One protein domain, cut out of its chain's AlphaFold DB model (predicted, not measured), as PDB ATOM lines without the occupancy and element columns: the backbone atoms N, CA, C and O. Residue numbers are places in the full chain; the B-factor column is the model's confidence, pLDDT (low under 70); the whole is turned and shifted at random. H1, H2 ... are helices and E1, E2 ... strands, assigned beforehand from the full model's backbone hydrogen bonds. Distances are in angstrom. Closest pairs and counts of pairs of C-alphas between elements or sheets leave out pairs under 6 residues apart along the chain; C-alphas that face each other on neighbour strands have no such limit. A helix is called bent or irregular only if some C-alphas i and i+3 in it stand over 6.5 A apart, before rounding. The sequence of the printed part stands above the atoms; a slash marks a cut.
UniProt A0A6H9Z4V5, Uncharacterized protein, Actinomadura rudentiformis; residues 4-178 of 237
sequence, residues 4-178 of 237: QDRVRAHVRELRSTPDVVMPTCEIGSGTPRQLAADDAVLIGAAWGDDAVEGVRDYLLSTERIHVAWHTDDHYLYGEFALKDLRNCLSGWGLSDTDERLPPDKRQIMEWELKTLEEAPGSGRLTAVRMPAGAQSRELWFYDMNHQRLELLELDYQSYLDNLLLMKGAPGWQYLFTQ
ATOM      1  N   GLN A   4      25.369  66.824  84.525       94.50
ATOM      2  CA  GLN A   4      26.644  66.812  85.243       94.50
ATOM      3  C   GLN A   4      26.691  67.863  86.370       94.50
ATOM      4  O   GLN A   4      27.183  67.580  87.466       94.50
ATOM      5  N   ASP A   5      26.181  69.074  86.138       94.38
ATOM      6  CA  ASP A   5      26.141  70.113  87.174       94.38
ATOM      7  C   ASP A   5      25.133  69.778  88.276       94.38
ATOM      8  O   ASP A   5      25.396  70.048  89.452       94.38
ATOM      9  N   ARG A   6      24.026  69.116  87.921       96.69
ATOM     10  CA  ARG A   6      23.055  68.567  88.879       96.69
ATOM     11  C   ARG A   6      23.679  67.482  89.756       96.69
ATOM     12  O   ARG A   6      23.519  67.542  90.971       96.69
ATOM     13  N   VAL A   7      24.466  66.568  89.187       97.12
ATOM     14  CA  VAL A   7      25.249  65.563  89.935       97.12
ATOM     15  C   VAL A   7      26.250  66.240  90.877       97.12
ATOM     16  O   VAL A   7      26.350  65.883  92.049       97.12
ATOM     17  N   ARG A   8      26.969  67.272  90.417       96.31
ATOM     18  CA  ARG A   8      27.890  68.042  91.279       96.31
ATOM     19  C   ARG A   8      27.160  68.775  92.402       96.31
ATOM     20  O   ARG A   8      27.707  68.909  93.494       96.31
ATOM     21  N   ALA A   9      25.967  69.313  92.147       96.94
ATOM     22  CA  ALA A   9      25.130  69.926  93.177       96.94
ATOM     23  C   ALA A   9      24.659  68.886  94.199       96.94
ATOM     24  O   ALA A   9      24.808  69.107  95.394       96.94
ATOM     25  N   HIS A  10      24.208  67.727  93.724       97.50
ATOM     26  CA  HIS A  10      23.800  66.598  94.547       97.50
ATOM     27  C   HIS A  10      24.916  66.114  95.483       97.50
ATOM     28  O   HIS A  10      24.697  65.972  96.681       97.50
ATOM     29  N   VAL A  11      26.134  65.921  94.967       97.81
ATOM     30  CA  VAL A  11      27.289  65.518  95.790       97.81
ATOM     31  C   VAL A  11      27.668  66.592  96.810       97.81
ATOM     32  O   VAL A  11      28.043  66.268  97.936       97.81
ATOM     33  N   ARG A  12      27.590  67.876  96.439       97.88
ATOM     34  CA  ARG A  12      27.838  68.975  97.384       97.88
ATOM     35  C   ARG A  12      26.818  68.980  98.514       97.88
ATOM     36  O   ARG A  12      27.223  69.152  99.654       97.88
ATOM     37  N   GLU A  13      25.545  68.767  98.192       98.12
ATOM     38  CA  GLU A  13      24.476  68.658  99.180       98.12
ATOM     39  C   GLU A  13      24.740  67.498 100.144       98.12
ATOM     40  O   GLU A  13      24.862  67.752 101.338       98.12
ATOM     41  N   LEU A  14      24.976  66.279  99.632       97.88
ATOM     42  CA  LEU A  14      25.311  65.105 100.453       97.88
ATOM     43  C   LEU A  14      26.486  65.372 101.404       97.88
ATOM     44  O   LEU A  14      26.402  65.067 102.585       97.88
ATOM     45  N   ARG A  15      27.570  65.983 100.911       97.12
ATOM     46  CA  ARG A  15      28.748  66.321 101.731       97.12
ATOM     47  C   ARG A  15      28.490  67.393 102.786       97.12
ATOM     48  O   ARG A  15      29.261  67.493 103.734       97.12
ATOM     49  N   SER A  16      27.507  68.258 102.557       97.12
ATOM     50  CA  SER A  16      27.180  69.363 103.460       97.12
ATOM     51  C   SER A  16      26.132  68.995 104.505       97.12
ATOM     52  O   SER A  16      25.994  69.719 105.490       97.12
ATOM     53  N   THR A  17      25.401  67.898 104.296       97.38
ATOM     54  CA  THR A  17      24.405  67.399 105.241       97.38
ATOM     55  C   THR A  17      25.112  66.792 106.455       97.38
ATOM     56  O   THR A  17      25.964  65.917 106.279       97.38
ATOM     57  N   PRO A  18      24.791  67.242 107.684       94.75
ATOM     58  CA  PRO A  18      25.280  66.608 108.904       94.75
ATOM     59  C   PRO A  18      24.974  65.110 108.910       94.75
ATOM     60  O   PRO A  18      23.982  64.674 108.332       94.75
ATOM     61  N   ASP A  19      25.843  64.333 109.550       93.19
ATOM     62  CA  ASP A  19      25.663  62.893 109.758       93.19
ATOM     63  C   ASP A  19      25.626  62.047 108.469       93.19
ATOM     64  O   ASP A  19      25.441  60.839 108.537       93.19
ATOM     65  N   VAL A  20      25.874  62.634 107.291       97.50
ATOM     66  CA  VAL A  20      26.055  61.898 106.032       97.50
ATOM     67  C   VAL A  20      27.538  61.637 105.776       97.50
ATOM     68  O   VAL A  20      28.361  62.548 105.669       97.50
ATOM     69  N   VAL A  21      27.876  60.362 105.611       97.88
ATOM     70  CA  VAL A  21      29.201  59.878 105.224       97.88
ATOM     71  C   VAL A  21      29.148  59.418 103.772       97.88
ATOM     72  O   VAL A  21      28.242  58.698 103.365       97.88
ATOM     73  N   MET A  22      30.135  59.819 102.972       97.81
ATOM     74  CA  MET A  22      30.199  59.480 101.548       97.81
ATOM     75  C   MET A  22      31.513  58.752 101.227       97.81
ATOM     76  O   MET A  22      32.496  59.410 100.870       97.81
ATOM     77  N   PRO A  23      31.562  57.414 101.384       96.81
ATOM     78  CA  PRO A  23      32.772  56.626 101.148       96.81
ATOM     79  C   PRO A  23      33.237  56.637  99.686       96.81
ATOM     80  O   PRO A  23      34.441  56.579  99.442       96.81
ATOM     81  N   THR A  24      32.316  56.764  98.725       97.44
ATOM     82  CA  THR A  24      32.644  56.736  97.292       97.44
ATOM     83  C   THR A  24      32.102  57.969  96.589       97.44
ATOM     84  O   THR A  24      30.928  58.315  96.721       97.44
ATOM     85  N   CYS A  25      32.958  58.640  95.816       97.25
ATOM     86  CA  CYS A  25      32.569  59.773  94.986       97.25
ATOM     87  C   CYS A  25      33.507  59.925  93.788       97.25
ATOM     88  O   CYS A  25      34.532  60.610  93.844       97.25
ATOM     89  N   GLU A  26      33.082  59.362  92.673       96.56
ATOM     90  CA  GLU A  26      33.751  59.417  91.385       96.56
ATOM     91  C   GLU A  26      32.803  60.102  90.406       96.56
ATOM     92  O   GLU A  26      31.951  59.459  89.814       96.56
ATOM     93  N   ILE A  27      32.879  61.426  90.266       94.44
ATOM     94  CA  ILE A  27      31.950  62.174  89.390       94.44
ATOM     95  C   ILE A  27      32.622  62.836  88.184       94.44
ATOM     96  O   ILE A  27      31.961  63.543  87.426       94.44
ATOM     97  N   GLY A  28      33.927  62.614  88.007       86.69
ATOM     98  CA  GLY A  28      34.742  63.255  86.977       86.69
ATOM     99  C   GLY A  28      34.970  64.757  87.219       86.69
ATOM    100  O   GLY A  28      34.073  65.513  87.598       86.69
ATOM    101  N   SER A  29      36.194  65.219  86.974       75.88
ATOM    102  CA  SER A  29      36.584  66.640  87.049       75.88
ATOM    103  C   SER A  29      36.909  67.252  85.681       75.88
ATOM    104  O   SER A  29      37.268  68.424  85.605       75.88
ATOM    105  N   GLY A  30      36.788  66.464  84.608       69.81
ATOM    106  CA  GLY A  30      37.169  66.852  83.255       69.81
ATOM    107  C   GLY A  30      36.247  67.885  82.606       69.81
ATOM    108  O   GLY A  30      35.133  68.159  83.064       69.81
ATOM    109  N   THR A  31      36.735  68.448  81.500       73.44
ATOM    110  CA  THR A  31      35.965  69.319  80.609       73.44
ATOM    111  C   THR A  31      34.712  68.591  80.115       73.44
ATOM    112  O   THR A  31      34.793  67.398  79.819       73.44
ATOM    113  N   PRO A  32      33.564  69.279  79.984       77.81
ATOM    114  CA  PRO A  32      32.370  68.672  79.418       77.81
ATOM    115  C   PRO A  32      32.629  68.018  78.059       77.81
ATOM    116  O   PRO A  32      33.033  68.692  77.109       77.81
ATOM    117  N   ARG A  33      32.378  66.707  77.958       83.38
ATOM    118  CA  ARG A  33      32.380  65.984  76.682       83.38
ATOM    119  C   ARG A  33      31.198  66.462  75.845       83.38
ATOM    120  O   ARG A  33      30.057  66.080  76.108       83.38
ATOM    121  N   GLN A  34      31.476  67.277  74.833       85.50
ATOM    122  CA  GLN A  34      30.458  67.725  73.884       85.50
ATOM    123  C   GLN A  34      29.875  66.548  73.091       85.50
ATOM    124  O   GLN A  34      30.529  65.522  72.914       85.50
ATOM    125  N   LEU A  35      28.634  66.710  72.630       89.56
ATOM    126  CA  LEU A  35      27.973  65.758  71.746       89.56
ATOM    127  C   LEU A  35      28.636  65.807  70.361       89.56
ATOM    128  O   LEU A  35      28.528  66.818  69.663       89.56
ATOM    129  N   ALA A  36      29.334  64.739  69.983       91.94
ATOM    130  CA  ALA A  36      29.930  64.603  68.657       91.94
ATOM    131  C   ALA A  36      28.888  64.159  67.611       91.94
ATOM    132  O   ALA A  36      27.816  63.665  67.953       91.94
ATOM    133  N   ALA A  37      29.218  64.284  66.322       94.25
ATOM    134  CA  ALA A  37      28.350  63.805  65.240       94.25
ATOM    135  C   ALA A  37      28.088  62.290  65.341       94.25
ATOM    136  O   ALA A  37      26.946  61.856  65.210       94.25
ATOM    137  N   ASP A  38      29.117  61.503  65.662       95.31
ATOM    138  CA  ASP A  38      28.988  60.051  65.840       95.31
ATOM    139  C   ASP A  38      28.102  59.693  67.045       95.31
ATOM    140  O   ASP A  38      27.344  58.725  66.988       95.31
ATOM    141  N   ASP A  39      28.132  60.504  68.112       95.06
ATOM    142  CA  ASP A  39      27.238  60.331  69.263       95.06
ATOM    143  C   ASP A  39      25.773  60.554  68.848       95.06
ATOM    144  O   ASP A  39      24.891  59.795  69.248       95.06
ATOM    145  N   ALA A  40      25.509  61.578  68.028       95.81
ATOM    146  CA  ALA A  40      24.174  61.867  67.511       95.81
ATOM    147  C   ALA A  40      23.655  60.742  66.604       95.81
ATOM    148  O   ALA A  40      22.502  60.343  66.739       95.81
ATOM    149  N   VAL A  41      24.509  60.183  65.738       96.44
ATOM    150  CA  VAL A  41      24.164  59.019  64.903       96.44
ATOM    151  C   VAL A  41      23.845  57.800  65.770       96.44
ATOM    152  O   VAL A  41      22.845  57.126  65.528       96.44
ATOM    153  N   LEU A  42      24.651  57.530  66.801       95.50
ATOM    154  CA  LEU A  42      24.425  56.417  67.726       95.50
ATOM    155  C   LEU A  42      23.089  56.555  68.470       95.50
ATOM    156  O   LEU A  42      22.311  55.602  68.520       95.50
ATOM    157  N   ILE A  43      22.815  57.736  69.030       96.50
ATOM    158  CA  ILE A  43      21.570  58.012  69.756       96.50
ATOM    159  C   ILE A  43      20.371  57.965  68.802       96.50
ATOM    160  O   ILE A  43      19.369  57.339  69.134       96.50
ATOM    161  N   GLY A  44      20.478  58.553  67.607       96.38
ATOM    162  CA  GLY A  44      19.421  58.526  66.593       96.38
ATOM    163  C   GLY A  44      19.086  57.107  66.131       96.38
ATOM    164  O   GLY A  44      17.918  56.720  66.076       96.38
ATOM    165  N   ALA A  45      20.101  56.271  65.904       95.00
ATOM    166  CA  ALA A  45      19.906  54.868  65.546       95.00
ATOM    167  C   ALA A  45      19.238  54.058  66.670       95.00
ATOM    168  O   ALA A  45      18.390  53.213  66.389       95.00
ATOM    169  N   ALA A  46      19.594  54.322  67.931       95.19
ATOM    170  CA  ALA A  46      19.055  53.619  69.095       95.19
ATOM    171  C   ALA A  46      17.633  54.068  69.461       95.19
ATOM    172  O   ALA A  46      16.760  53.242  69.730       95.19
ATOM    173  N   TRP A  47      17.403  55.378  69.508       96.56
ATOM    174  CA  TRP A  47      16.238  55.990  70.152       96.56
ATOM    175  C   TRP A  47      15.404  56.871  69.223       96.56
ATOM    176  O   TRP A  47      14.344  57.315  69.653       96.56
ATOM    177  N   GLY A  48      15.827  57.109  67.982       95.12
ATOM    178  CA  GLY A  48      15.185  58.046  67.056       95.12
ATOM    179  C   GLY A  48      15.860  59.413  67.040       95.12
ATOM    180  O   GLY A  48      16.398  59.868  68.048       95.12
ATOM    181  N   ASP A  49      15.832  60.081  65.885       93.88
ATOM    182  CA  ASP A  49      16.531  61.356  65.667       93.88
ATOM    183  C   ASP A  49      16.027  62.480  66.588       93.88
ATOM    184  O   ASP A  49      16.796  63.353  66.992       93.88
ATOM    185  N   ASP A  50      14.754  62.437  66.992       94.19
ATOM    186  CA  ASP A  50      14.172  63.382  67.951       94.19
ATOM    187  C   ASP A  50      14.762  63.234  69.367       94.19
ATOM    188  O   ASP A  50      14.736  64.187  70.149       94.19
ATOM    189  N   ALA A  51      15.350  62.078  69.699       94.31
ATOM    190  CA  ALA A  51      15.979  61.854  70.998       94.31
ATOM    191  C   ALA A  51      17.301  62.617  71.160       94.31
ATOM    192  O   ALA A  51      17.674  62.932  72.288       94.31
ATOM    193  N   VAL A  52      18.003  62.936  70.065       93.88
ATOM    194  CA  VAL A  52      19.349  63.535  70.101       93.88
ATOM    195  C   VAL A  52      19.350  64.860  70.864       93.88
ATOM    196  O   VAL A  52      20.165  65.062  71.766       93.88
ATOM    197  N   GLU A  53      18.402  65.745  70.556       91.94
ATOM    198  CA  GLU A  53      18.254  67.003  71.295       91.94
ATOM    199  C   GLU A  53      17.649  66.779  72.683       91.94
ATOM    200  O   GLU A  53      18.072  67.417  73.647       91.94
ATOM    201  N   GLY A  54      16.721  65.826  72.815       91.50
ATOM    202  CA  GLY A  54      16.062  65.515  74.083       91.50
ATOM    203  C   GLY A  54      17.011  65.028  75.184       91.50
ATOM    204  O   GLY A  54      16.727  65.224  76.362       91.50
ATOM    205  N   VAL A  55      18.148  64.419  74.840       94.56
ATOM    206  CA  VAL A  55      19.101  63.888  75.834       94.56
ATOM    207  C   VAL A  55      20.296  64.798  76.087       94.56
ATOM    208  O   VAL A  55      21.048  64.540  77.022       94.56
ATOM    209  N   ARG A  56      20.485  65.865  75.297       93.31
ATOM    210  CA  ARG A  56      21.695  66.708  75.318       93.31
ATOM    211  C   ARG A  56      22.038  67.220  76.719       93.31
ATOM    212  O   ARG A  56      23.187  67.116  77.144       93.31
ATOM    213  N   ASP A  57      21.039  67.711  77.451       94.06
ATOM    214  CA  ASP A  57      21.210  68.229  78.815       94.06
ATOM    215  C   ASP A  57      21.368  67.129  79.878       94.06
ATOM    216  O   ASP A  57      21.733  67.432  81.013       94.06
ATOM    217  N   TYR A  58      21.131  65.867  79.514       96.19
ATOM    218  CA  TYR A  58      21.201  64.692  80.387       96.19
ATOM    219  C   TYR A  58      22.478  63.863  80.229       96.19
ATOM    220  O   TYR A  58      22.726  62.959  81.026       96.19
ATOM    221  N   LEU A  59      23.324  64.192  79.251       94.75
ATOM    222  CA  LEU A  59      24.615  63.534  79.076       94.75
ATOM    223  C   LEU A  59      25.591  63.910  80.199       94.75
ATOM    224  O   LEU A  59      25.642  65.049  80.679       94.75
ATOM    225  N   LEU A  60      26.408  62.940  80.596       94.69
ATOM    226  CA  LEU A  60      27.499  63.145  81.535       94.69
ATOM    227  C   LEU A  60      28.708  63.746  80.814       94.69
ATOM    228  O   LEU A  60      28.895  63.647  79.605       94.69
ATOM    229  N   SER A  61      29.580  64.393  81.578       91.94
ATOM    230  CA  SER A  61      30.871  64.869  81.061       91.94
ATOM    231  C   SER A  61      31.965  63.800  81.123       91.94
ATOM    232  O   SER A  61      33.056  64.006  80.604       91.94
ATOM    233  N   THR A  62      31.672  62.680  81.775       92.19
ATOM    234  CA  THR A  62      32.550  61.537  82.020       92.19
ATOM    235  C   THR A  62      31.853  60.265  81.552       92.19
ATOM    236  O   THR A  62      30.644  60.259  81.355       92.19
ATOM    237  N   GLU A  63      32.604  59.186  81.388       92.50
ATOM    238  CA  GLU A  63      32.091  57.881  80.961       92.50
ATOM    239  C   GLU A  63      31.117  57.251  81.958       92.50
ATOM    240  O   GLU A  63      30.167  56.564  81.578       92.50
ATOM    241  N   ARG A  64      31.385  57.477  83.243       94.50
ATOM    242  CA  ARG A  64      30.651  56.937  84.379       94.50
ATOM    243  C   ARG A  64      30.824  57.858  85.577       94.50
ATOM    244  O   ARG A  64      31.863  58.509  85.718       94.50
ATOM    245  N   ILE A  65      29.815  57.869  86.434       97.00
ATOM    246  CA  ILE A  65      29.896  58.371  87.799       97.00
ATOM    247  C   ILE A  65      29.588  57.251  88.795       97.00
ATOM    248  O   ILE A  65      28.840  56.338  88.457       97.00
ATOM    249  N   HIS A  66      30.127  57.323  90.009       98.12
ATOM    250  CA  HIS A  66      29.807  56.429  91.126       98.12
ATOM    251  C   HIS A  66      29.742  57.231  92.422       98.12
ATOM    252  O   HIS A  66      30.694  57.919  92.796       98.12
ATOM    253  N   VAL A  67      28.601  57.170  93.096       98.25
ATOM    254  CA  VAL A  67      28.374  57.799  94.397       98.25
ATOM    255  C   VAL A  67      27.819  56.745  95.341       98.25
ATOM    256  O   VAL A  67      26.861  56.061  94.994       98.25
ATOM    257  N   ALA A  68      28.405  56.640  96.530       98.31
ATOM    258  CA  ALA A  68      27.882  55.837  97.628       98.31
ATOM    259  C   ALA A  68      27.926  56.672  98.908       98.31
ATOM    260  O   ALA A  68      28.940  57.317  99.191       98.31
ATOM    261  N   TRP A  69      26.832  56.670  99.662       98.31
ATOM    262  CA  TRP A  69      26.687  57.413 100.909       98.31
ATOM    263  C   TRP A  69      25.807  56.657 101.902       98.31
ATOM    264  O   TRP A  69      25.018  55.790 101.524       98.31
ATOM    265  N   HIS A  70      25.936  57.008 103.173       98.12
ATOM    266  CA  HIS A  70      25.087  56.528 104.253       98.12
ATOM    267  C   HIS A  70      24.998  57.567 105.371       98.12
ATOM    268  O   HIS A  70      25.837  58.464 105.451       98.12
ATOM    269  N   THR A  71      23.988  57.460 106.228       97.50
ATOM    270  CA  THR A  71      23.996  58.153 107.522       97.50
ATOM    271  C   THR A  71      25.018  57.500 108.455       97.50
ATOM    272  O   THR A  71      25.372  56.332 108.280       97.50
ATOM    273  N   ASP A  72      25.537  58.229 109.435       95.25
ATOM    274  CA  ASP A  72      26.542  57.754 110.394       95.25
ATOM    275  C   ASP A  72      26.094  56.490 111.156       95.25
ATOM    276  O   ASP A  72      26.871  55.546 111.330       95.25
ATOM    277  N   ASP A  73      24.813  56.418 111.503       94.38
ATOM    278  CA  ASP A  73      24.132  55.276 112.113       94.38
ATOM    279  C   ASP A  73      23.813  54.133 111.125       94.38
ATOM    280  O   ASP A  73      23.321  53.078 111.530       94.38
ATOM    281  N   HIS A  74      24.118  54.325 109.838       92.62
ATOM    282  CA  HIS A  74      23.845  53.417 108.717       92.62
ATOM    283  C   HIS A  74      22.357  53.073 108.536       92.62
ATOM    284  O   HIS A  74      22.010  52.093 107.868       92.62
ATOM    285  N   TYR A  75      21.460  53.869 109.115       92.25
ATOM    286  CA  TYR A  75      20.021  53.682 108.987       92.25
ATOM    287  C   TYR A  75      19.540  53.926 107.553       92.25
ATOM    288  O   TYR A  75      18.674  53.198 107.055       92.25
ATOM    289  N   LEU A  76      20.136  54.910 106.877       96.12
ATOM    290  CA  LEU A  76      19.918  55.196 105.465       96.12
ATOM    291  C   LEU A  76      21.212  55.065 104.690       96.12
ATOM    292  O   LEU A  76      22.297  55.358 105.184       96.12
ATOM    293  N   TYR A  77      21.063  54.673 103.437       97.38
ATOM    294  CA  TYR A  77      22.147  54.645 102.482       97.38
ATOM    295  C   TYR A  77      21.591  54.770 101.076       97.38
ATOM    296  O   TYR A  77      20.417  54.478 100.815       97.38
ATOM    297  N   GLY A  78      22.458  55.193 100.172       97.75
ATOM    298  CA  GLY A  78      22.175  55.224  98.756       97.75
ATOM    299  C   GLY A  78      23.455  55.018  97.973       97.75
ATOM    300  O   GLY A  78      24.535  55.469  98.361       97.75
ATOM    301  N   GLU A  79      23.328  54.307  96.867       98.12
ATOM    302  CA  GLU A  79      24.441  54.021  95.984       98.12
ATOM    303  C   GLU A  79      23.939  53.960  94.556       98.12
ATOM    304  O   GLU A  79      22.888  53.384  94.278       98.12
ATOM    305  N   PHE A  80      24.700  54.561  93.653       98.19
ATOM    306  CA  PHE A  80      24.495  54.388  92.231       98.19
ATOM    307  C   PHE A  80      25.796  54.607  91.482       98.19
ATOM    308  O   PHE A  80      26.618  55.468  91.818       98.19
ATOM    309  N   ALA A  81      25.943  53.854  90.409       98.06
ATOM    310  CA  ALA A  81      26.983  54.018  89.435       98.06
ATOM    311  C   ALA A  81      26.362  54.096  88.045       98.06
ATOM    312  O   ALA A  81      25.912  53.106  87.475       98.06
ATOM    313  N   LEU A  82      26.315  55.313  87.517       98.12
ATOM    314  CA  LEU A  82      25.615  55.655  86.289       98.12
ATOM    315  C   LEU A  82      26.622  55.836  85.156       98.12
ATOM    316  O   LEU A  82      27.549  56.640  85.268       98.12
ATOM    317  N   LYS A  83      26.423  55.127  84.049       97.06
ATOM    318  CA  LYS A  83      27.152  55.342  82.798       97.06
ATOM    319  C   LYS A  83      26.539  56.498  82.018       97.06
ATOM    320  O   LYS A  83      25.331  56.726  82.044       97.06
ATOM    321  N   ASP A  84      27.377  57.197  81.266       96.06
ATOM    322  CA  ASP A  84      26.895  58.113  80.240       96.06
ATOM    323  C   ASP A  84      26.088  57.342  79.193       96.06
ATOM    324  O   ASP A  84      26.448  56.217  78.841       96.06
ATOM    325  N   LEU A  85      25.029  57.950  78.653       96.62
ATOM    326  CA  LEU A  85      24.192  57.293  77.654       96.62
ATOM    327  C   LEU A  85      24.997  56.810  76.443       96.62
ATOM    328  O   LEU A  85      24.792  55.693  75.982       96.62
ATOM    329  N   ARG A  86      25.952  57.602  75.945       95.06
ATOM    330  CA  ARG A  86      26.774  57.225  74.782       95.06
ATOM    331  C   ARG A  86      27.602  55.984  75.094       95.06
ATOM    332  O   ARG A  86      27.726  55.095  74.253       95.06
ATOM    333  N   ASN A  87      28.117  55.890  76.316       94.50
ATOM    334  CA  ASN A  87      28.891  54.742  76.782       94.50
ATOM    335  C   ASN A  87      28.002  53.523  77.066       94.50
ATOM    336  O   ASN A  87      28.407  52.397  76.795       94.50
ATOM    337  N   CYS A  88      26.775  53.731  77.546       96.12
ATOM    338  CA  CYS A  88      25.760  52.686  77.650       96.12
ATOM    339  C   CYS A  88      25.418  52.115  76.264       96.12
ATOM    340  O   CYS A  88      25.471  50.905  76.069       96.12
ATOM    341  N   LEU A  89      25.120  52.970  75.281       95.56
ATOM    342  CA  LEU A  89      24.689  52.558  73.941       95.56
ATOM    343  C   LEU A  89      25.808  51.892  73.127       95.56
ATOM    344  O   LEU A  89      25.557  50.906  72.431       95.56
ATOM    345  N   SER A  90      27.041  52.393  73.226       93.69
ATOM    346  CA  SER A  90      28.209  51.821  72.531       93.69
ATOM    347  C   SER A  90      28.833  50.623  73.254       93.69
ATOM    348  O   SER A  90      29.568  49.857  72.634       93.69
ATOM    349  N   GLY A  91      28.531  50.437  74.542       90.06
ATOM    350  CA  GLY A  91      29.078  49.360  75.360       90.06
ATOM    351  C   GLY A  91      28.557  47.969  74.992       90.06
ATOM    352  O   GLY A  91      27.637  47.805  74.190       90.06
ATOM    353  N   TRP A  92      29.144  46.947  75.606       88.50
ATOM    354  CA  TRP A  92      28.665  45.569  75.494       88.50
ATOM    355  C   TRP A  92      27.328  45.379  76.226       88.50
ATOM    356  O   TRP A  92      26.968  46.177  77.096       88.50
ATOM    357  N   GLY A  93      26.589  44.332  75.843       87.88
ATOM    358  CA  GLY A  93      25.406  43.888  76.582       87.88
ATOM    359  C   GLY A  93      25.761  43.365  77.978       87.88
ATOM    360  O   GLY A  93      26.923  43.408  78.396       87.88
ATOM    361  N   LEU A  94      24.759  42.876  78.704       88.06
ATOM    362  CA  LEU A  94      24.985  42.201  79.985       88.06
ATOM    363  C   LEU A  94      25.892  40.971  79.789       88.06
ATOM    364  O   LEU A  94      25.739  40.232  78.821       88.06
ATOM    365  N   SER A  95      26.865  40.783  80.687       79.50
ATOM    366  CA  SER A  95      27.822  39.668  80.612       79.50
ATOM    367  C   SER A  95      27.206  38.327  80.990       79.50
ATOM    368  O   SER A  95      27.652  37.293  80.505       79.50
ATOM    369  N   ASP A  96      26.197  38.361  81.857       83.31
ATOM    370  CA  ASP A  96      25.611  37.189  82.482       83.31
ATOM    371  C   ASP A  96      24.091  37.234  82.354       83.31
ATOM    372  O   ASP A  96      23.464  38.284  82.511       83.31
ATOM    373  N   THR A  97      23.508  36.066  82.108       88.38
ATOM    374  CA  THR A  97      22.063  35.870  82.001       88.38
ATOM    375  C   THR A  97      21.568  35.124  83.234       88.38
ATOM    376  O   THR A  97      22.130  34.100  83.619       88.38
ATOM    377  N   ASP A  98      20.484  35.596  83.846       94.12
ATOM    378  CA  ASP A  98      19.863  34.902  84.973       94.12
ATOM    379  C   ASP A  98      18.935  33.782  84.481       94.12
ATOM    380  O   ASP A  98      17.810  34.018  84.034       94.12
ATOM    381  N   GLU A  99      19.396  32.533  84.586       94.69
ATOM    382  CA  GLU A  99      18.643  31.349  84.153       94.69
ATOM    383  C   GLU A  99      17.333  31.116  84.923       94.69
ATOM    384  O   GLU A  99      16.497  30.310  84.497       94.69
ATOM    385  N   ARG A 100      17.137  31.814  86.045       95.44
ATOM    386  CA  ARG A 100      15.922  31.729  86.863       95.44
ATOM    387  C   ARG A 100      14.798  32.610  86.315       95.44
ATOM    388  O   ARG A 100      13.644  32.414  86.689       95.44
ATOM    389  N   LEU A 101      15.102  33.541  85.403       96.75
ATOM    390  CA  LEU A 101      14.091  34.380  84.761       96.75
ATOM    391  C   LEU A 101      13.181  33.566  83.823       96.75
ATOM    392  O   LEU A 101      13.642  32.625  83.163       96.75
ATOM    393  N   PRO A 102      11.902  33.963  83.677       95.81
ATOM    394  CA  PRO A 102      11.032  33.463  82.615       95.81
ATOM    395  C   PRO A 102      11.703  33.545  81.227       95.81
ATOM    396  O   PRO A 102      12.472  34.480  80.990       95.81
ATOM    397  N   PRO A 103      11.463  32.587  80.306       95.50
ATOM    398  CA  PRO A 103      12.174  32.520  79.023       95.50
ATOM    399  C   PRO A 103      12.125  33.805  78.181       95.50
ATOM    400  O   PRO A 103      13.130  34.179  77.587       95.50
ATOM    401  N   ASP A 104      10.989  34.498  78.169       94.88
ATOM    402  CA  ASP A 104      10.793  35.778  77.481       94.88
ATOM    403  C   ASP A 104      11.665  36.893  78.081       94.88
ATOM    404  O   ASP A 104      12.383  37.587  77.361       94.88
ATOM    405  N   LYS A 105      11.685  37.017  79.411       96.38
ATOM    406  CA  LYS A 105      12.533  37.986  80.126       96.38
ATOM    407  C   LYS A 105      14.020  37.659  79.986       96.38
ATOM    408  O   LYS A 105      14.842  38.558  79.832       96.38
ATOM    409  N   ARG A 106      14.368  36.373  79.994       95.69
ATOM    410  CA  ARG A 106      15.737  35.888  79.787       95.69
ATOM    411  C   ARG A 106      16.271  36.277  78.410       95.69
ATOM    412  O   ARG A 106      17.390  36.764  78.322       95.69
ATOM    413  N   GLN A 107      15.458  36.121  77.364       94.31
ATOM    414  CA  GLN A 107      15.831  36.514  76.005       94.31
ATOM    415  C   GLN A 107      16.094  38.024  75.905       94.31
ATOM    416  O   GLN A 107      17.074  38.434  75.289       94.31
ATOM    417  N   ILE A 108      15.256  38.847  76.547       95.81
ATOM    418  CA  ILE A 108      15.480  40.298  76.622       95.81
ATOM    419  C   ILE A 108      16.809  40.590  77.330       95.81
ATOM    420  O   ILE A 108      17.622  41.346  76.804       95.81
ATOM    421  N   MET A 109      17.051  39.972  78.492       95.88
ATOM    422  CA  MET A 109      18.278  40.168  79.272       95.88
ATOM    423  C   MET A 109      19.542  39.839  78.475       95.88
ATOM    424  O   MET A 109      20.490  40.622  78.486       95.88
ATOM    425  N   GLU A 110      19.536  38.699  77.787       94.00
ATOM    426  CA  GLU A 110      20.697  38.157  77.080       94.00
ATOM    427  C   GLU A 110      21.052  38.968  75.825       94.00
ATOM    428  O   GLU A 110      22.228  39.184  75.538       94.00
ATOM    429  N   TRP A 111      20.048  39.442  75.080       93.88
ATOM    430  CA  TRP A 111      20.272  39.978  73.732       93.88
ATOM    431  C   TRP A 111      19.980  41.465  73.577       93.88
ATOM    432  O   TRP A 111      20.479  42.083  72.636       93.88
ATOM    433  N   GLU A 112      19.171  42.046  74.461       95.94
ATOM    434  CA  GLU A 112      18.597  43.370  74.231       95.94
ATOM    435  C   GLU A 112      18.950  44.384  75.317       95.94
ATOM    436  O   GLU A 112      18.593  45.543  75.164       95.94
ATOM    437  N   LEU A 113      19.640  44.029  76.404       97.12
ATOM    438  CA  LEU A 113      19.907  44.977  77.493       97.12
ATOM    439  C   LEU A 113      21.347  45.490  77.519       97.12
ATOM    440  O   LEU A 113      22.311  44.729  77.432       97.12
ATOM    441  N   LYS A 114      21.483  46.802  77.733       96.75
ATOM    442  CA  LYS A 114      22.756  47.473  78.033       96.75
ATOM    443  C   LYS A 114      22.668  48.201  79.367       96.75
ATOM    444  O   LYS A 114      21.778  49.027  79.558       96.75
ATOM    445  N   THR A 115      23.584  47.906  80.292       96.50
ATOM    446  CA  THR A 115      23.588  48.512  81.635       96.50
ATOM    447  C   THR A 115      23.763  50.020  81.556       96.50
ATOM    448  O   THR A 115      24.799  50.494  81.079       96.50
ATOM    449  N   LEU A 116      22.797  50.748  82.105       97.81
ATOM    450  CA  LEU A 116      22.844  52.193  82.279       97.81
ATOM    451  C   LEU A 116      23.346  52.552  83.675       97.81
ATOM    452  O   LEU A 116      24.248  53.371  83.818       97.81
ATOM    453  N   GLU A 117      22.766  51.928  84.692       97.69
ATOM    454  CA  GLU A 117      23.027  52.201  86.099       97.69
ATOM    455  C   GLU A 117      23.116  50.886  86.865       97.69
ATOM    456  O   GLU A 117      22.448  49.910  86.529       97.69
ATOM    457  N   GLU A 118      23.959  50.852  87.883       95.25
ATOM    458  CA  GLU A 118      24.039  49.755  88.839       95.25
ATOM    459  C   GLU A 118      24.308  50.314  90.233       95.25
ATOM    460  O   GLU A 118      24.979  51.335  90.366       95.25
ATOM    461  N   ALA A 119      23.872  49.606  91.271       92.12
ATOM    462  CA  ALA A 119      24.372  49.808  92.627       92.12
ATOM    463  C   ALA A 119      25.351  48.658  92.924       92.12
ATOM    464  O   ALA A 119      24.890  47.540  93.202       92.12
ATOM    465  N   PRO A 120      26.679  48.864  92.779       90.38
ATOM    466  CA  PRO A 120      27.664  47.789  92.870       90.38
ATOM    467  C   PRO A 120      27.502  46.920  94.123       90.38
ATOM    468  O   PRO A 120      27.337  47.410  95.230       90.38
ATOM    469  N   GLY A 121      27.515  45.597  93.952       88.75
ATOM    470  CA  GLY A 121      27.360  44.645  95.061       88.75
ATOM    471  C   GLY A 121      25.927  44.440  95.575       88.75
ATOM    472  O   GLY A 121      25.698  43.499  96.329       88.75
ATOM    473  N   SER A 122      24.942  45.236  95.139       92.25
ATOM    474  CA  SER A 122      23.536  45.077  95.563       92.25
ATOM    475  C   SER A 122      22.769  43.967  94.829       92.25
ATOM    476  O   SER A 122      21.686  43.568  95.263       92.25
ATOM    477  N   GLY A 123      23.292  43.500  93.688       93.75
ATOM    478  CA  GLY A 123      22.579  42.599  92.780       93.75
ATOM    479  C   GLY A 123      21.487  43.280  91.944       93.75
ATOM    480  O   GLY A 123      20.644  42.587  91.378       93.75
ATOM    481  N   ARG A 124      21.473  44.617  91.885       95.75
ATOM    482  CA  ARG A 124      20.487  45.409  91.140       95.75
ATOM    483  C   ARG A 124      21.145  46.266  90.072       95.75
ATOM    484  O   ARG A 124      22.204  46.852  90.307       95.75
ATOM    485  N   LEU A 125      20.476  46.382  88.931       96.69
ATOM    486  CA  LEU A 125      20.865  47.289  87.858       96.69
ATOM    487  C   LEU A 125      19.652  47.795  87.087       96.69
ATOM    488  O   LEU A 125      18.599  47.156  87.049       96.69
ATOM    489  N   THR A 126      19.834  48.926  86.419       98.38
ATOM    490  CA  THR A 126      18.915  49.443  85.413       98.38
ATOM    491  C   THR A 126      19.595  49.432  84.049       98.38
ATOM    492  O   THR A 126      20.741  49.863  83.899       98.38
ATOM    493  N   ALA A 127      18.890  48.953  83.033       98.00
ATOM    494  CA  ALA A 127      19.385  48.829  81.672       98.00
ATOM    495  C   ALA A 127      18.479  49.545  80.666       98.00
ATOM    496  O   ALA A 127      17.272  49.663  80.867       98.00
ATOM    497  N   VAL A 128      19.076  49.987  79.563       98.00
ATOM    498  CA  VAL A 128      18.358  50.421  78.362       98.00
ATOM    499  C   VAL A 128      18.124  49.203  77.480       98.00
ATOM    500  O   VAL A 128      19.045  48.406  77.276       98.00
ATOM    501  N   ARG A 129      16.917  49.085  76.924       97.38
ATOM    502  CA  ARG A 129      16.617  48.079  75.904       97.38
ATOM    503  C   ARG A 129      17.046  48.547  74.513       97.38
ATOM    504  O   ARG A 129      16.759  49.664  74.102       97.38
ATOM    505  N   MET A 130      17.701  47.659  73.785       95.88
ATOM    506  CA  MET A 130      18.319  47.835  72.476       95.88
ATOM    507  C   MET A 130      18.003  46.610  71.604       95.88
ATOM    508  O   MET A 130      18.872  45.762  71.390       95.88
ATOM    509  N   PRO A 131      16.753  46.469  71.127       93.88
ATOM    510  CA  PRO A 131      16.374  45.349  70.277       93.88
ATOM    511  C   PRO A 131      17.093  45.416  68.921       93.88
ATOM    512  O   PRO A 131      17.348  46.489  68.371       93.88
ATOM    513  N   ALA A 132      17.409  44.255  68.347       89.56
ATOM    514  CA  ALA A 132      18.095  44.189  67.061       89.56
ATOM    515  C   ALA A 132      17.226  44.783  65.937       89.56
ATOM    516  O   ALA A 132      16.147  44.278  65.632       89.56
ATOM    517  N   GLY A 133      17.717  45.846  65.296       88.38
ATOM    518  CA  GLY A 133      17.054  46.470  64.145       88.38
ATOM    519  C   GLY A 133      15.811  47.299  64.479       88.38
ATOM    520  O   GLY A 133      15.085  47.674  63.560       88.38
ATOM    521  N   ALA A 134      15.562  47.600  65.755       92.25
ATOM    522  CA  ALA A 134      14.455  48.449  66.178       92.25
ATOM    523  C   ALA A 134      14.912  49.488  67.207       92.25
ATOM    524  O   ALA A 134      15.842  49.265  67.978       92.25
ATOM    525  N   GLN A 135      14.232  50.633  67.216       95.50
ATOM    526  CA  GLN A 135      14.437  51.666  68.224       95.50
ATOM    527  C   GLN A 135      13.628  51.337  69.478       95.50
ATOM    528  O   GLN A 135      12.481  50.897  69.383       95.50
ATOM    529  N   SER A 136      14.198  51.580  70.656       96.38
ATOM    530  CA  SER A 136      13.482  51.443  71.927       96.38
ATOM    531  C   SER A 136      14.035  52.398  72.971       96.38
ATOM    532  O   SER A 136      15.243  52.499  73.141       96.38
ATOM    533  N   ARG A 137      13.142  53.079  73.691       96.06
ATOM    534  CA  ARG A 137      13.482  53.955  74.827       96.06
ATOM    535  C   ARG A 137      13.139  53.311  76.171       96.06
ATOM    536  O   ARG A 137      13.072  53.999  77.185       96.06
ATOM    537  N   GLU A 138      12.861  52.010  76.167       98.38
ATOM    538  CA  GLU A 138      12.471  51.281  77.365       98.38
ATOM    539  C   GLU A 138      13.643  51.162  78.342       98.38
ATOM    540  O   GLU A 138      14.767  50.816  77.963       98.38
ATOM    541  N   LEU A 139      13.342  51.394  79.617       98.62
ATOM    542  CA  LEU A 139      14.242  51.126  80.726       98.62
ATOM    543  C   LEU A 139      13.757  49.899  81.482       98.62
ATOM    544  O   LEU A 139      12.573  49.770  81.776       98.62
ATOM    545  N   TRP A 140      14.680  49.015  81.823       98.62
ATOM    546  CA  TRP A 140      14.389  47.768  82.511       98.62
ATOM    547  C   TRP A 140      15.185  47.688  83.803       98.62
ATOM    548  O   TRP A 140      16.380  47.977  83.824       98.62
ATOM    549  N   PHE A 141      14.524  47.284  84.878       98.44
ATOM    550  CA  PHE A 141      15.128  47.086  86.185       98.44
ATOM    551  C   PHE A 141      15.290  45.597  86.466       98.44
ATOM    552  O   PHE A 141      14.313  44.846  86.455       98.44
ATOM    553  N   TYR A 142      16.525  45.182  86.718       97.69
ATOM    554  CA  TYR A 142      16.862  43.827  87.127       97.69
ATOM    555  C   TYR A 142      17.203  43.811  88.618       97.69
ATOM    556  O   TYR A 142      18.053  44.579  89.073       97.69
ATOM    557  N   ASP A 143      16.556  42.915  89.362       96.50
ATOM    558  CA  ASP A 143      16.867  42.621  90.760       96.50
ATOM    559  C   ASP A 143      17.121  41.120  90.919       96.50
ATOM    560  O   ASP A 143      16.197  40.297  90.935       96.50
ATOM    561  N   MET A 144      18.398  40.768  91.068       94.88
ATOM    562  CA  MET A 144      18.856  39.396  91.267       94.88
ATOM    563  C   MET A 144      18.293  38.770  92.551       94.88
ATOM    564  O   MET A 144      18.126  37.546  92.607       94.88
ATOM    565  N   ASN A 145      17.993  39.583  93.570       92.31
ATOM    566  CA  ASN A 145      17.504  39.112  94.869       92.31
ATOM    567  C   ASN A 145      16.059  38.610  94.778       92.31
ATOM    568  O   ASN A 145      15.697  37.661  95.469       92.31
ATOM    569  N   HIS A 146      15.265  39.213  93.890       93.38
ATOM    570  CA  HIS A 146      13.892  38.796  93.603       93.38
ATOM    571  C   HIS A 146      13.766  37.966  92.322       93.38
ATOM    572  O   HIS A 146      12.673  37.506  92.016       93.38
ATOM    573  N   GLN A 147      14.862  37.747  91.583       94.44
ATOM    574  CA  GLN A 147      14.855  37.022  90.304       94.44
ATOM    575  C   GLN A 147      13.884  37.673  89.310       94.44
ATOM    576  O   GLN A 147      13.075  37.010  88.660       94.44
ATOM    577  N   ARG A 148      13.923  39.008  89.244       95.75
ATOM    578  CA  ARG A 148      12.970  39.812  88.477       95.75
ATOM    579  C   ARG A 148      13.680  40.716  87.493       95.75
ATOM    580  O   ARG A 148      14.695  41.324  87.809       95.75
ATOM    581  N   LEU A 149      13.075  40.828  86.318       97.94
ATOM    582  CA  LEU A 149      13.407  41.804  85.293       97.94
ATOM    583  C   LEU A 149      12.107  42.508  84.907       97.94
ATOM    584  O   LEU A 149      11.208  41.866  84.367       97.94
ATOM    585  N   GLU A 150      11.963  43.784  85.235       98.19
ATOM    586  CA  GLU A 150      10.703  44.517  85.088       98.19
ATOM    587  C   GLU A 150      10.895  45.772  84.238       98.19
ATOM    588  O   GLU A 150      11.861  46.512  84.419       98.19
ATOM    589  N   LEU A 151       9.957  46.020  83.325       98.50
ATOM    590  CA  LEU A 151       9.891  47.269  82.576       98.50
ATOM    591  C   LEU A 151       9.566  48.423  83.535       98.50
ATOM    592  O   LEU A 151       8.677  48.303  84.384       98.50
ATOM    593  N   LEU A 152      10.269  49.542  83.373       98.75
ATOM    594  CA  LEU A 152      10.026  50.768  84.119       98.75
ATOM    595  C   LEU A 152       9.070  51.695  83.369       98.75
ATOM    596  O   LEU A 152       9.237  51.985  82.187       98.75
ATOM    597  N   GLU A 153       8.115  52.250  84.106       98.06
ATOM    598  CA  GLU A 153       7.212  53.321  83.681       98.06
ATOM    599  C   GLU A 153       7.890  54.696  83.778       98.06
ATOM    600  O   GLU A 153       7.361  55.645  84.368       98.06
ATOM    601  N   LEU A 154       9.108  54.784  83.252       98.00
ATOM    602  CA  LEU A 154       9.941  55.977  83.255       98.00
ATOM    603  C   LEU A 154      10.603  56.132  81.893       98.00
ATOM    604  O   LEU A 154      11.120  55.171  81.330       98.00
ATOM    605  N   ASP A 155      10.646  57.369  81.408       97.38
ATOM    606  CA  ASP A 155      11.605  57.740  80.378       97.38
ATOM    607  C   ASP A 155      12.991  58.006  80.994       97.38
ATOM    608  O   ASP A 155      13.164  58.081  82.215       97.38
ATOM    609  N   TYR A 156      13.997  58.152  80.130       97.88
ATOM    610  CA  TYR A 156      15.383  58.396  80.530       97.88
ATOM    611  C   TYR A 156      15.549  59.614  81.446       97.88
ATOM    612  O   TYR A 156      16.246  59.539  82.458       97.88
ATOM    613  N   GLN A 157      14.884  60.725  81.128       97.62
ATOM    614  CA  GLN A 157      15.008  61.965  81.894       97.62
ATOM    615  C   GLN A 157      14.401  61.807  83.289       97.62
ATOM    616  O   GLN A 157      15.057  62.070  84.295       97.62
ATOM    617  N   SER A 158      13.177  61.286  83.348       97.62
ATOM    618  CA  SER A 158      12.454  61.013  84.584       97.62
ATOM    619  C   SER A 158      13.216  60.019  85.455       97.62
ATOM    620  O   SER A 158      13.249  60.184  86.673       97.62
ATOM    621  N   TYR A 159      13.855  59.007  84.865       98.62
ATOM    622  CA  TYR A 159      14.701  58.077  85.607       98.62
ATOM    623  C   TYR A 159      15.882  58.792  86.270       98.62
ATOM    624  O   TYR A 159      16.091  58.655  87.474       98.62
ATOM    625  N   LEU A 160      16.618  59.602  85.510       98.56
ATOM    626  CA  LEU A 160      17.772  60.342  86.017       98.56
ATOM    627  C   LEU A 160      17.404  61.387  87.078       98.56
ATOM    628  O   LEU A 160      18.175  61.610  88.017       98.56
ATOM    629  N   ASP A 161      16.236  62.008  86.942       98.06
ATOM    630  CA  ASP A 161      15.682  62.939  87.923       98.06
ATOM    631  C   ASP A 161      15.343  62.227  89.232       98.06
ATOM    632  O   ASP A 161      15.773  62.664  90.303       98.06
ATOM    633  N   ASN A 162      14.630  61.099  89.148       98.44
ATOM    634  CA  ASN A 162      14.275  60.306  90.320       98.44
ATOM    635  C   ASN A 162      15.506  59.682  90.984       98.44
ATOM    636  O   ASN A 162      15.549  59.640  92.209       98.44
ATOM    637  N   LEU A 163      16.532  59.282  90.225       98.56
ATOM    638  CA  LEU A 163      17.790  58.781  90.781       98.56
ATOM    639  C   LEU A 163      18.443  59.812  91.717       98.56
ATOM    640  O   LEU A 163      18.829  59.479  92.841       98.56
ATOM    641  N   LEU A 164      18.530  61.077  91.281       98.19
ATOM    642  CA  LEU A 164      19.093  62.153  92.100       98.19
ATOM    643  C   LEU A 164      18.169  62.578  93.244       98.19
ATOM    644  O   LEU A 164      18.677  62.984  94.289       98.19
ATOM    645  N   LEU A 165      16.850  62.506  93.060       98.06
ATOM    646  CA  LEU A 165      15.870  62.846  94.094       98.06
ATOM    647  C   LEU A 165      15.860  61.799  95.218       98.06
ATOM    648  O   LEU A 165      15.940  62.151  96.392       98.06
ATOM    649  N   MET A 166      15.873  60.515  94.850       97.94
ATOM    650  CA  MET A 166      15.939  59.364  95.757       97.94
ATOM    651  C   MET A 166      17.344  59.091  96.293       97.94
ATOM    652  O   MET A 166      17.518  58.162  97.073       97.94
ATOM    653  N   LYS A 167      18.356  59.866  95.887       97.81
ATOM    654  CA  LYS A 167      19.742  59.704  96.349       97.81
ATOM    655  C   LYS A 167      20.323  58.301  96.106       97.81
ATOM    656  O   LYS A 167      21.193  57.873  96.852       97.81
ATOM    657  N   GLY A 168      19.854  57.574  95.088       97.31
ATOM    658  CA  GLY A 168      20.239  56.170  94.875       97.31
ATOM    659  C   GLY A 168      19.762  55.209  95.975       97.31
ATOM    660  O   GLY A 168      20.355  54.150  96.160       97.31
ATOM    661  N   ALA A 169      18.726  55.569  96.742       97.25
ATOM    662  CA  ALA A 169      18.197  54.723  97.806       97.25
ATOM    663  C   ALA A 169      17.660  53.389  97.249       97.25
ATOM    664  O   ALA A 169      16.849  53.399  96.328       97.25
ATOM    665  N   PRO A 170      18.046  52.230  97.796       95.44
ATOM    666  CA  PRO A 170      17.770  50.940  97.171       95.44
ATOM    667  C   PRO A 170      16.287  50.648  96.922       95.44
ATOM    668  O   PRO A 170      15.441  50.843  97.795       95.44
ATOM    669  N   GLY A 171      15.988  50.083  95.749       95.38
ATOM    670  CA  GLY A 171      14.659  49.565  95.412       95.38
ATOM    671  C   GLY A 171      13.635  50.629  95.009       95.38
ATOM    672  O   GLY A 171      12.487  50.277  94.739       95.38
ATOM    673  N   TRP A 172      14.023  51.907  94.921       97.69
ATOM    674  CA  TRP A 172      13.144  52.997  94.476       97.69
ATOM    675  C   TRP A 172      12.518  52.743  93.100       97.69
ATOM    676  O   TRP A 172      11.382  53.151  92.850       97.69
ATOM    677  N   GLN A 173      13.220  52.009  92.234       98.31
ATOM    678  CA  GLN A 173      12.772  51.636  90.896       98.31
ATOM    679  C   GLN A 173      11.448  50.858  90.925       98.31
ATOM    680  O   GLN A 173      10.621  51.040  90.034       98.31
ATOM    681  N   TYR A 174      11.180  50.062  91.967       97.81
ATOM    682  CA  TYR A 174       9.937  49.292  92.069       97.81
ATOM    683  C   TYR A 174       8.674  50.152  92.160       97.81
ATOM    684  O   TYR A 174       7.597  49.696  91.755       97.81
ATOM    685  N   LEU A 175       8.792  51.405  92.618       97.81
ATOM    686  CA  LEU A 175       7.690  52.367  92.554       97.81
ATOM    687  C   LEU A 175       7.205  52.547  91.112       97.81
ATOM    688  O   LEU A 175       6.029  52.825  90.892       97.81
ATOM    689  N   PHE A 176       8.083  52.353  90.129       98.25
ATOM    690  CA  PHE A 176       7.854  52.562  88.703       98.25
ATOM    691  C   PHE A 176       7.727  51.266  87.901       98.25
ATOM    692  O   PHE A 176       7.947  51.273  86.701       98.25
ATOM    693  N   THR A 177       7.365  50.157  88.540       97.75
ATOM    694  CA  THR A 177       7.107  48.876  87.858       97.75
ATOM    695  C   THR A 177       5.635  48.485  87.980       97.75
ATOM    696  O   THR A 177       4.856  49.183  88.626       97.75
ATOM    697  N   GLN A 178       5.250  47.348  87.397       95.94
ATOM    698  CA  GLN A 178       3.905  46.772  87.516       95.94
ATOM    699  C   GLN A 178       3.794  45.656  88.570       95.94
ATOM    700  O   GLN A 178       2.736  45.051  88.708       95.94
TER     701      GLN A 178
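What this domain is: This is residues 4 to 178 of the 237 residues of an uncharacterized protein of Actinomadura rudentiformis (UniProt A0A6H9Z4V5). One twisted sheet of seven strands makes the body, with H1 over its E1 end and H6 over E5 on the same face. H5 crosses the strands near the E7 end, while H2 and H3 pack on each other off the sheet, H2 also packing on H4. The 175 printed residues include seven named helices and seven named strands, in the order H1 E1 H2 H3 E2 E3 H4 H5 E4 E5 E6 E7 H6 H7; the sheet runs E1 E2 E3 E4 E5 E6 E7, antiparallel, and the class is mixed. The whole is compact, with a radius of gyration of the C-alphas of 16.3 A and spans of 50 by 41 by 25 A.

How they stand to each other: Begin at edge strand E1, residues 20 to 26, beside E2, residues 64 to 71, where N 26 and O 66 are 2.8 A apart, within hydrogen-bond range. E2 forms a hairpin with E3, residues 77 to 83 (N 65 and O 82, 2.8 A). E4, residues 113 to 119, follows across the sheet, with N 81 and O 118 at 2.7 A. E4, E5, residues 124 to 129, E6, residues 139 to 143, and E7, residues 148 to 151, form a meander, each strand the antiparallel neighbour of the one before; look for N 126 and O 117, N 127 and O 140, and N 141 and O 150, each 2.8 A apart. H1, residues 4 to 16, is over E1 at a height over the sheet of 9.6 A, its closest C-alphas being Leu 14 and Val 20, 6.5 A. H6, residues 156 to 165, on the same face, is over E5 at 9.3 A. H5, residues 103 to 112, is only just over E7, with 3 C-alphas on it, across the strands at 68 degrees on the local plane. With H1 and H6 on one face and H5 on the other, these are three layers, helices on both faces of a sheet. H4, residues 85 to 90, is on the sheet, over none of its strands. H2, residues 37 to 47, touches H4, about perpendicular at 88 degrees, Asp 39 and Arg 86 having the closest C-alphas, 6.3 A. H2 also touches H3, residues 50 to 58, at Ala 40 and Val 52, their closest C-alphas, 5.7 A. H3 is irregular, with C-alphas 54 and 57 7.5 A apart. H7, residues 172 to 176, only grazes the sheet with residues 173 to 176. Each O i to N i+4 pair is within hydrogen-bond range in H1, H2, H4, H5 and H6; H3 has 1 of 5 and 3 of 6 O i to N i+3 pairs, H7 0 of 1 and 2 of 2.

Where its parts are: Find C-alpha 4 at (26.644, 66.812, 85.243), where H1 begins and runs 18.4 A. E2 starts at C-alpha 64, (30.651, 56.937, 84.379), and spans 24.1 A; E3 spans 20.3 A. H7 ends at C-alpha 176, (7.854, 52.562, 88.703).

The domain as a whole: The C-alphas of Pro 18 and Gly 133, the two farthest apart, are 49.8 A apart. The printed part has no cut. The link from H4 to H5, residues 91 to 102, is long. The mean pLDDT of the printed part is 94.9; residue 30 is under 70.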